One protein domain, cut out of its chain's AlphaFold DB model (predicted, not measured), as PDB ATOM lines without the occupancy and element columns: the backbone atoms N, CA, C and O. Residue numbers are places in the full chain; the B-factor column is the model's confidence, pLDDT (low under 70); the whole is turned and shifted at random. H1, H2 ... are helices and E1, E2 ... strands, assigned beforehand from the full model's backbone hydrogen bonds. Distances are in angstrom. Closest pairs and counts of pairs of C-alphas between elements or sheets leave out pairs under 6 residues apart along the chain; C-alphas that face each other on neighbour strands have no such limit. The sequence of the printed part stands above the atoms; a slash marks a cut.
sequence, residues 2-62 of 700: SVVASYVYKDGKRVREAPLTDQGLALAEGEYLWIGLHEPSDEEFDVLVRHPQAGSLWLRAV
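This is residues 2 to 62 of the 700 residues of an uncharacterized protein of Parastrongyloides trichosuri (UniProt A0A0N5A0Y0). A small, strongly twisted sheet of three strands has its three helices to one side, each only grazing it: the short H1 in the crossover from E2 to E3, then H2 and H3, which make a corner, with H3 near edge strand E3. The 61 printed residues hold three named helices and three named strands, in the order E1 E2 H1 E3 H2 H3, of mixed class. The sheet runs E2 E1 E3, all antiparallel. The whole is compact, with a radius of gyration of the C-alphas of 11.0 A, and spans 32 by 23 by 20 A.

Inner strand E1, residues 3 to 10, and E3, residues 31 to 37, are antiparallel at 166 degrees; N 7 and O 34 are 2.9 A apart, within hydrogen-bond range. E1 forms a hairpin with E2, residues 13 to 17, at 132 degrees, with N 15 and O 8 2.8 A apart. E2, H1, residues 22 to 25, and E3 form a split strand-helix-strand unit, two strands running the same way with E1 between them, its crossover right-handed. H2, residues 42 to 50, and H3, residues 52 to 62, only just touch, with 3 pairs of C-alphas within 8 A, only at the corner and about perpendicular at 78 degrees; their closest C-alphas, of Leu 48 and Ala 54, are 5.8 A apart. O i to N i+4 pairs are within range in 4 of 5 in H2 and 5 of 7 in H3; H1 is too short for one.

E1 begins at C-alpha 3 (15.651, -38.457, -41.054) and is 21.2 A long; E3 is 19.7 A. H3, 16.9 A long, ends at C-alpha 62 (7.458, -49.267, -52.351).

The C-alphas farthest apart, of Asp 11 and Asp 42, are 32.1 A apart. The printed part has no cut, and its links are tight. The pLDDT is under 70 at residues 2 to 3 and 55 to 62.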
ATOM      1  N   SER A   2      14.769 -34.633 -39.787       63.66
ATOM      2  CA  SER A   2      13.599 -35.481 -40.012       63.66
ATOM      3  C   SER A   2      13.932 -36.704 -40.879       63.66
ATOM      4  O   SER A   2      13.093 -37.366 -41.498       63.66
ATOM      5  N   VAL A   3      15.197 -37.098 -40.801       69.81
ATOM      6  CA  VAL A   3      15.651 -38.457 -41.054       69.81
ATOM      7  C   VAL A   3      16.084 -39.045 -39.718       69.81
ATOM      8  O   VAL A   3      16.853 -38.442 -38.975       69.81
ATOM      9  N   VAL A   4      15.510 -40.199 -39.374       73.88
ATOM     10  CA  VAL A   4      15.674 -40.843 -38.061       73.88
ATOM     11  C   VAL A   4      17.024 -41.544 -37.973       73.88
ATOM     12  O   VAL A   4      17.646 -41.559 -36.916       73.88
ATOM     13  N   ALA A   5      17.448 -42.153 -39.082       92.50
ATOM     14  CA  ALA A   5      18.747 -42.790 -39.235       92.50
ATOM     15  C   ALA A   5      18.997 -43.187 -40.695       92.50
ATOM     16  O   ALA A   5      18.066 -43.529 -41.428       92.50
ATOM     17  N   SER A   6      20.267 -43.254 -41.077       96.44
ATOM     18  CA  SER A   6      20.726 -43.835 -42.337       96.44
ATOM     19  C   SER A   6      22.024 -44.609 -42.107       96.44
ATOM     20  O   SER A   6      22.956 -44.120 -41.465       96.44
ATOM     21  N   TYR A   7      22.068 -45.851 -42.584       97.81
ATOM     22  CA  TYR A   7      23.103 -46.834 -42.250       97.81
ATOM     23  C   TYR A   7      23.511 -47.638 -43.484       97.81
ATOM     24  O   TYR A   7      22.649 -48.173 -44.186       97.81
ATOM     25  N   VAL A   8      24.815 -47.801 -43.703       97.75
ATOM     26  CA  VAL A   8      25.341 -48.770 -44.673       97.75
ATOM     27  C   VAL A   8      25.564 -50.112 -43.985       97.75
ATOM     28  O   VAL A   8      26.126 -50.188 -42.887       97.75
ATOM     29  N   TYR A   9      25.142 -51.177 -44.657       98.25
ATOM     30  CA  TYR A   9      25.339 -52.564 -44.267       98.25
ATOM     31  C   TYR A   9      26.187 -53.310 -45.304       98.25
ATOM     32  O   TYR A   9      26.117 -53.017 -46.493       98.25
ATOM     33  N   LYS A  10      26.930 -54.321 -44.854       98.19
ATOM     34  CA  LYS A  10      27.634 -55.309 -45.682       98.19
ATOM     35  C   LYS A  10      27.582 -56.658 -44.972       98.19
ATOM     36  O   LYS A  10      27.647 -56.704 -43.743       98.19
ATOM     37  N   ASP A  11      27.383 -57.743 -45.714       97.12
ATOM     38  CA  ASP A  11      27.296 -59.113 -45.174       97.12
ATOM     39  C   ASP A  11      26.299 -59.253 -43.995       97.12
ATOM     40  O   ASP A  11      26.551 -59.929 -42.996       97.12
ATOM     41  N   GLY A  12      25.169 -58.538 -44.081       96.75
ATOM     42  CA  GLY A  12      24.122 -58.481 -43.051       96.75
ATOM     43  C   GLY A  12      24.439 -57.612 -41.823       96.75
ATOM     44  O   GLY A  12      23.569 -57.419 -40.972       96.75
ATOM     45  N   LYS A  13      25.652 -57.058 -41.714       97.25
ATOM     46  CA  LYS A  13      26.125 -56.262 -40.568       97.25
ATOM     47  C   LYS A  13      26.138 -54.775 -40.910       97.25
ATOM     48  O   LYS A  13      26.540 -54.398 -42.005       97.25
ATOM     49  N   ARG A  14      25.738 -53.916 -39.966       97.62
ATOM     50  CA  ARG A  14      25.894 -52.457 -40.086       97.62
ATOM     51  C   ARG A  14      27.388 -52.117 -40.031       97.62
ATOM     52  O   ARG A  14      28.045 -52.475 -39.058       97.62
ATOM     53  N   VAL A  15      27.896 -51.429 -41.052       97.88
ATOM     54  CA  VAL A  15      29.316 -51.054 -41.189       97.88
ATOM     55  C   VAL A  15      29.551 -49.620 -40.724       97.88
ATOM     56  O   VAL A  15      30.451 -49.369 -39.929       97.88
ATOM     57  N   ARG A  16      28.731 -48.676 -41.202       97.88
ATOM     58  CA  ARG A  16      28.880 -47.238 -40.937       97.88
ATOM     59  C   ARG A  16      27.532 -46.529 -40.892       97.88
ATOM     60  O   ARG A  16      26.544 -47.007 -41.453       97.88
ATOM     61  N   GLU A  17      27.496 -45.388 -40.214       97.50
ATOM     62  CA  GLU A  17      26.426 -44.411 -40.424       97.50
ATOM     63  C   GLU A  17      26.640 -43.705 -41.764       97.50
ATOM     64  O   GLU A  17      27.769 -43.571 -42.240       97.50
ATOM     65  N   ALA A  18      25.537 -43.339 -42.404       97.31
ATOM     66  CA  ALA A  18      25.489 -42.931 -43.799       97.31
ATOM     67  C   ALA A  18      24.830 -41.549 -43.882       97.31
ATOM     68  O   ALA A  18      23.636 -41.476 -44.179       97.31
ATOM     69  N   PRO A  19      25.534 -40.456 -43.525       95.56
ATOM     70  CA  PRO A  19      24.940 -39.121 -43.549       95.56
ATOM     71  C   PRO A  19      24.358 -38.826 -44.936       95.56
ATOM     72  O   PRO A  19      24.877 -39.313 -45.939       95.56
ATOM     73  N   LEU A  20      23.275 -38.046 -44.996       95.50
ATOM     74  CA  LEU A  20      22.641 -37.665 -46.263       95.50
ATOM     75  C   LEU A  20      23.469 -36.595 -46.984       95.50
ATOM     76  O   LEU A  20      23.120 -35.421 -47.044       95.50
ATOM     77  N   THR A  21      24.598 -37.051 -47.509       95.44
ATOM     78  CA  THR A  21      25.557 -36.349 -48.354       95.44
ATOM     79  C   THR A  21      26.041 -37.339 -49.410       95.44
ATOM     80  O   THR A  21      26.035 -38.549 -49.171       95.44
ATOM     81  N   ASP A  22      26.508 -36.864 -50.563       93.75
ATOM     82  CA  ASP A  22      26.915 -37.759 -51.659       93.75
ATOM     83  C   ASP A  22      28.033 -38.739 -51.240       93.75
ATOM     84  O   ASP A  22      28.043 -39.899 -51.643       93.75
ATOM     85  N   GLN A  23      28.928 -38.318 -50.338       95.00
ATOM     86  CA  GLN A  23      29.972 -39.175 -49.760       95.00
ATOM     87  C   GLN A  23      29.434 -40.203 -48.745       95.00
ATOM     88  O   GLN A  23      29.950 -41.319 -48.663       95.00
ATOM     89  N   GLY A  24      28.410 -39.847 -47.962       95.56
ATOM     90  CA  GLY A  24      27.767 -40.767 -47.020       95.56
ATOM     91  C   GLY A  24      26.883 -41.810 -47.707       95.56
ATOM     92  O   GLY A  24      26.750 -42.926 -47.203       95.56
ATOM     93  N   LEU A  25      26.331 -41.460 -48.872       96.44
ATOM     94  CA  LEU A  25      25.462 -42.302 -49.693       96.44
ATOM     95  C   LEU A  25      26.211 -43.184 -50.705       96.44
ATOM     96  O   LEU A  25      25.635 -44.168 -51.172       96.44
ATOM     97  N   ALA A  26      27.472 -42.878 -51.022       96.19
ATOM     98  CA  ALA A  26      28.303 -43.678 -51.918       96.19
ATOM     99  C   ALA A  26      28.563 -45.088 -51.352       96.19
ATOM    100  O   ALA A  26      29.287 -45.251 -50.363       96.19
ATOM    101  N   LEU A  27      27.986 -46.111 -51.992       97.25
ATOM    102  CA  LEU A  27      28.166 -47.526 -51.645       97.25
ATOM    103  C   LEU A  27      29.365 -48.151 -52.372       97.25
ATOM    104  O   LEU A  27      29.509 -47.997 -53.587       97.25
ATOM    105  N   ALA A  28      30.175 -48.915 -51.640       96.94
ATOM    106  CA  ALA A  28      31.169 -49.824 -52.207       96.94
ATOM    107  C   ALA A  28      30.538 -51.171 -52.622       96.94
ATOM    108  O   ALA A  28      29.405 -51.494 -52.263       96.94
ATOM    109  N   GLU A  29      31.277 -52.002 -53.361       97.06
ATOM    110  CA  GLU A  29      30.764 -53.300 -53.811       97.06
ATOM    111  C   GLU A  29      30.397 -54.220 -52.627       97.06
ATOM    112  O   GLU A  29      31.150 -54.372 -51.658       97.06
ATOM    113  N   GLY A  30      29.205 -54.819 -52.696       97.31
ATOM    114  CA  GLY A  30      28.614 -55.626 -51.622       97.31
ATOM    115  C   GLY A  30      27.998 -54.823 -50.465       97.31
ATOM    116  O   GLY A  30      27.409 -55.429 -49.570       97.31
ATOM    117  N   GLU A  31      28.101 -53.491 -50.459       98.00
ATOM    118  CA  GLU A  31      27.378 -52.651 -49.502       98.00
ATOM    119  C   GLU A  31      25.924 -52.398 -49.947       98.00
ATOM    120  O   GLU A  31      25.618 -52.306 -51.137       98.00
ATOM    121  N   TYR A  32      25.014 -52.240 -48.984       96.88
ATOM    122  CA  TYR A  32      23.643 -51.787 -49.217       96.88
ATOM    123  C   TYR A  32      23.205 -50.754 -48.176       96.88
ATOM    124  O   TYR A  32      23.571 -50.819 -47.002       96.88
ATOM    125  N   LEU A  33      22.402 -49.787 -48.617       97.50
ATOM    126  CA  LEU A  33      21.937 -48.672 -47.796       97.50
ATOM    127  C   LEU A  33      20.564 -48.961 -47.174       97.50
ATOM    128  O   LEU A  33      19.656 -49.455 -47.845       97.50
ATOM    129  N   TRP A  34      20.391 -48.582 -45.910       97.44
ATOM    130  CA  TRP A  34      19.100 -48.527 -45.222       97.44
ATOM    131  C   TRP A  34      18.840 -47.105 -44.713       97.44
ATOM    132  O   TRP A  34      19.732 -46.491 -44.130       97.44
ATOM    133  N   ILE A  35      17.626 -46.583 -44.917       96.44
ATOM    134  CA  ILE A  35      17.246 -45.207 -44.557       96.44
ATOM    135  C   ILE A  35      15.871 -45.206 -43.881       96.44
ATOM    136  O   ILE A  35      14.886 -45.657 -44.467       96.44
ATOM    137  N   GLY A  36      15.796 -44.663 -42.666       96.50
ATOM    138  CA  GLY A  36      14.558 -44.406 -41.934       96.50
ATOM    139  C   GLY A  36      14.165 -42.930 -42.020       96.50
ATOM    140  O   GLY A  36      14.707 -42.104 -41.290       96.50
ATOM    141  N   LEU A  37      13.214 -42.600 -42.893       95.19
ATOM    142  CA  LEU A  37      12.697 -41.238 -43.090       95.19
ATOM    143  C   LEU A  37      11.504 -40.953 -42.161       95.19
ATOM    144  O   LEU A  37      10.630 -41.809 -42.015       95.19
ATOM    145  N   HIS A  38      11.423 -39.751 -41.579       94.88
ATOM    146  CA  HIS A  38      10.273 -39.301 -40.783       94.88
ATOM    147  C   HIS A  38      10.066 -37.786 -40.935       94.88
ATOM    148  O   HIS A  38      10.616 -37.000 -40.172       94.88
ATOM    149  N   GLU A  39       9.213 -37.395 -41.888       94.62
ATOM    150  CA  GLU A  39       8.927 -35.989 -42.251       94.62
ATOM    151  C   GLU A  39      10.128 -35.224 -42.870       94.62
ATOM    152  O   GLU A  39      10.316 -34.052 -42.528       94.62
ATOM    153  N   PRO A  40      10.982 -35.859 -43.712       93.06
ATOM    154  CA  PRO A  40      12.268 -35.295 -44.141       93.06
ATOM    155  C   PRO A  40      12.117 -33.899 -44.746       93.06
ATOM    156  O   PRO A  40      11.135 -33.629 -45.443       93.06
ATOM    157  N   SER A  41      13.085 -33.022 -44.475       94.00
ATOM    158  CA  SER A  41      13.122 -31.686 -45.074       94.00
ATOM    159  C   SER A  41      13.237 -31.768 -46.597       94.00
ATOM    160  O   SER A  41      13.721 -32.762 -47.141       94.00
ATOM    161  N   ASP A  42      12.835 -30.702 -47.293       93.38
ATOM    162  CA  ASP A  42      12.977 -30.639 -48.752       93.38
ATOM    163  C   ASP A  42      14.452 -30.818 -49.178       93.38
ATOM    164  O   ASP A  42      14.711 -31.450 -50.192       93.38
ATOM    165  N   GLU A  43      15.422 -30.376 -48.364       92.88
ATOM    166  CA  GLU A  43      16.867 -30.598 -48.572       92.88
ATOM    167  C   GLU A  43      17.286 -32.067 -48.368       92.88
ATOM    168  O   GLU A  43      17.965 -32.639 -49.223       92.88
ATOM    169  N   GLU A  44      16.855 -32.702 -47.264       91.69
ATOM    170  CA  GLU A  44      17.082 -34.132 -46.993       91.69
ATOM    171  C   GLU A  44      16.469 -34.996 -48.117       91.69
ATOM    172  O   GLU A  44      17.035 -36.022 -48.498       91.69
ATOM    173  N   PHE A  45      15.333 -34.572 -48.683       93.44
ATOM    174  CA  PHE A  45      14.659 -35.240 -49.796       93.44
ATOM    175  C   PHE A  45      15.348 -34.994 -51.148       93.44
ATOM    176  O   PHE A  45      15.499 -35.936 -51.928       93.44
ATOM    177  N   ASP A  46      15.822 -33.776 -51.422       93.50
ATOM    178  CA  ASP A  46      16.508 -33.448 -52.678       93.50
ATOM    179  C   ASP A  46      17.810 -34.242 -52.841       93.50
ATOM    180  O   ASP A  46      18.079 -34.754 -53.929       93.50
ATOM    181  N   VAL A  47      18.588 -34.434 -51.768       93.31
ATOM    182  CA  VAL A  47      19.782 -35.303 -51.791       93.31
ATOM    183  C   VAL A  47      19.410 -36.749 -52.160       93.31
ATOM    184  O   VAL A  47      20.081 -37.379 -52.978       93.31
ATOM    185  N   LEU A  48      18.302 -37.271 -51.624       94.00
ATOM    186  CA  LEU A  48      17.819 -38.628 -51.919       94.00
ATOM    187  C   LEU A  48      17.294 -38.795 -53.353       94.00
ATOM    188  O   LEU A  48      17.384 -39.892 -53.902       94.00
ATOM    189  N   VAL A  49      16.753 -37.733 -53.956       93.69
ATOM    190  CA  VAL A  49      16.316 -37.728 -55.364       93.69
ATOM    191  C   VAL A  49      17.510 -37.586 -56.312       93.69
ATOM    192  O   VAL A  49      17.543 -38.248 -57.349       93.69
ATOM    193  N   ARG A  50      18.503 -36.759 -55.958       94.50
ATOM    194  CA  ARG A  50      19.709 -36.518 -56.770       94.50
ATOM    195  C   ARG A  50      20.671 -37.711 -56.771       94.50
ATOM    196  O   ARG A  50      21.313 -37.957 -57.789       94.50
ATOM    197  N   HIS A  51      20.776 -38.463 -55.672       92.56
ATOM    198  CA  HIS A  51      21.724 -39.576 -55.582       92.56
ATOM    199  C   HIS A  51      21.258 -40.798 -56.413       92.56
ATOM    200  O   HIS A  51      20.266 -41.447 -56.059       92.56
ATOM    201  N   PRO A  52      21.970 -41.197 -57.490       83.81
ATOM    202  CA  PRO A  52      21.447 -42.140 -58.491       83.81
ATOM    203  C   PRO A  52      21.209 -43.559 -57.945       83.81
ATOM    204  O   PRO A  52      20.307 -44.276 -58.390       83.81
ATOM    205  N   GLN A  53      21.977 -43.968 -56.932       79.62
ATOM    206  CA  GLN A  53      21.781 -45.252 -56.250       79.62
ATOM    207  C   GLN A  53      20.542 -45.242 -55.330       79.62
ATOM    208  O   GLN A  53      19.942 -46.290 -55.101       79.62
ATOM    209  N   ALA A  54      20.116 -44.079 -54.822       71.00
ATOM    210  CA  ALA A  54      18.980 -43.980 -53.904       71.00
ATOM    211  C   ALA A  54      17.630 -44.078 -54.639       71.00
ATOM    212  O   ALA A  54      16.761 -44.846 -54.219       71.00
ATOM    213  N   GLY A  55      17.476 -43.388 -55.777       64.88
ATOM    214  CA  GLY A  55      16.241 -43.428 -56.575       64.88
ATOM    215  C   GLY A  55      15.864 -44.838 -57.058       64.88
ATOM    216  O   GLY A  55      14.702 -45.243 -56.978       64.88
ATOM    217  N   SER A  56      16.854 -45.634 -57.478       56.81
ATOM    218  CA  SER A  56      16.643 -47.023 -57.924       56.81
ATOM    219  C   SER A  56      16.307 -47.995 -56.779       56.81
ATOM    220  O   SER A  56      15.528 -48.935 -56.977       56.81
ATOM    221  N   LEU A  57      16.819 -47.755 -55.567       57.81
ATOM    222  CA  LEU A  57      16.433 -48.496 -54.359       57.81
ATOM    223  C   LEU A  57      15.005 -48.148 -53.901       57.81
ATOM    224  O   LEU A  57      14.261 -49.044 -53.489       57.81
ATOM    225  N   TRP A  58      14.589 -46.882 -54.023       53.47
ATOM    226  CA  TRP A  58      13.269 -46.415 -53.581       53.47
ATOM    227  C   TRP A  58      12.111 -47.111 -54.313       53.47
ATOM    228  O   TRP A  58      11.177 -47.594 -53.665       53.47
ATOM    229  N   LEU A  59      12.199 -47.271 -55.643       34.25
ATOM    230  CA  LEU A  59      11.193 -48.022 -56.415       34.25
ATOM    231  C   LEU A  59      11.055 -49.478 -55.929       34.25
ATOM    232  O   LEU A  59       9.947 -50.014 -55.880       34.25
ATOM    233  N   ARG A  60      12.156 -50.128 -55.526       32.97
ATOM    234  CA  ARG A  60      12.124 -51.519 -55.035       32.97
ATOM    235  C   ARG A  60      11.504 -51.652 -53.641       32.97
ATOM    236  O   ARG A  60      10.943 -52.705 -53.338       32.97
ATOM    237  N   ALA A  61      11.576 -50.611 -52.811       39.09
ATOM    238  CA  ALA A  61      10.984 -50.608 -51.473       39.09
ATOM    239  C   ALA A  61       9.449 -50.499 -51.519       39.09
ATOM    240  O   ALA A  61       8.757 -51.312 -50.903       39.09
ATOM    241  N   VAL A  62       8.909 -49.551 -52.295       35.75
ATOM    242  CA  VAL A  62       7.458 -49.267 -52.351       35.75
ATOM    243  C   VAL A  62       6.643 -50.453 -52.894       35.75
ATOM    244  O   VAL A  62       5.516 -50.682 -52.454       35.75
TER     245      VAL A  62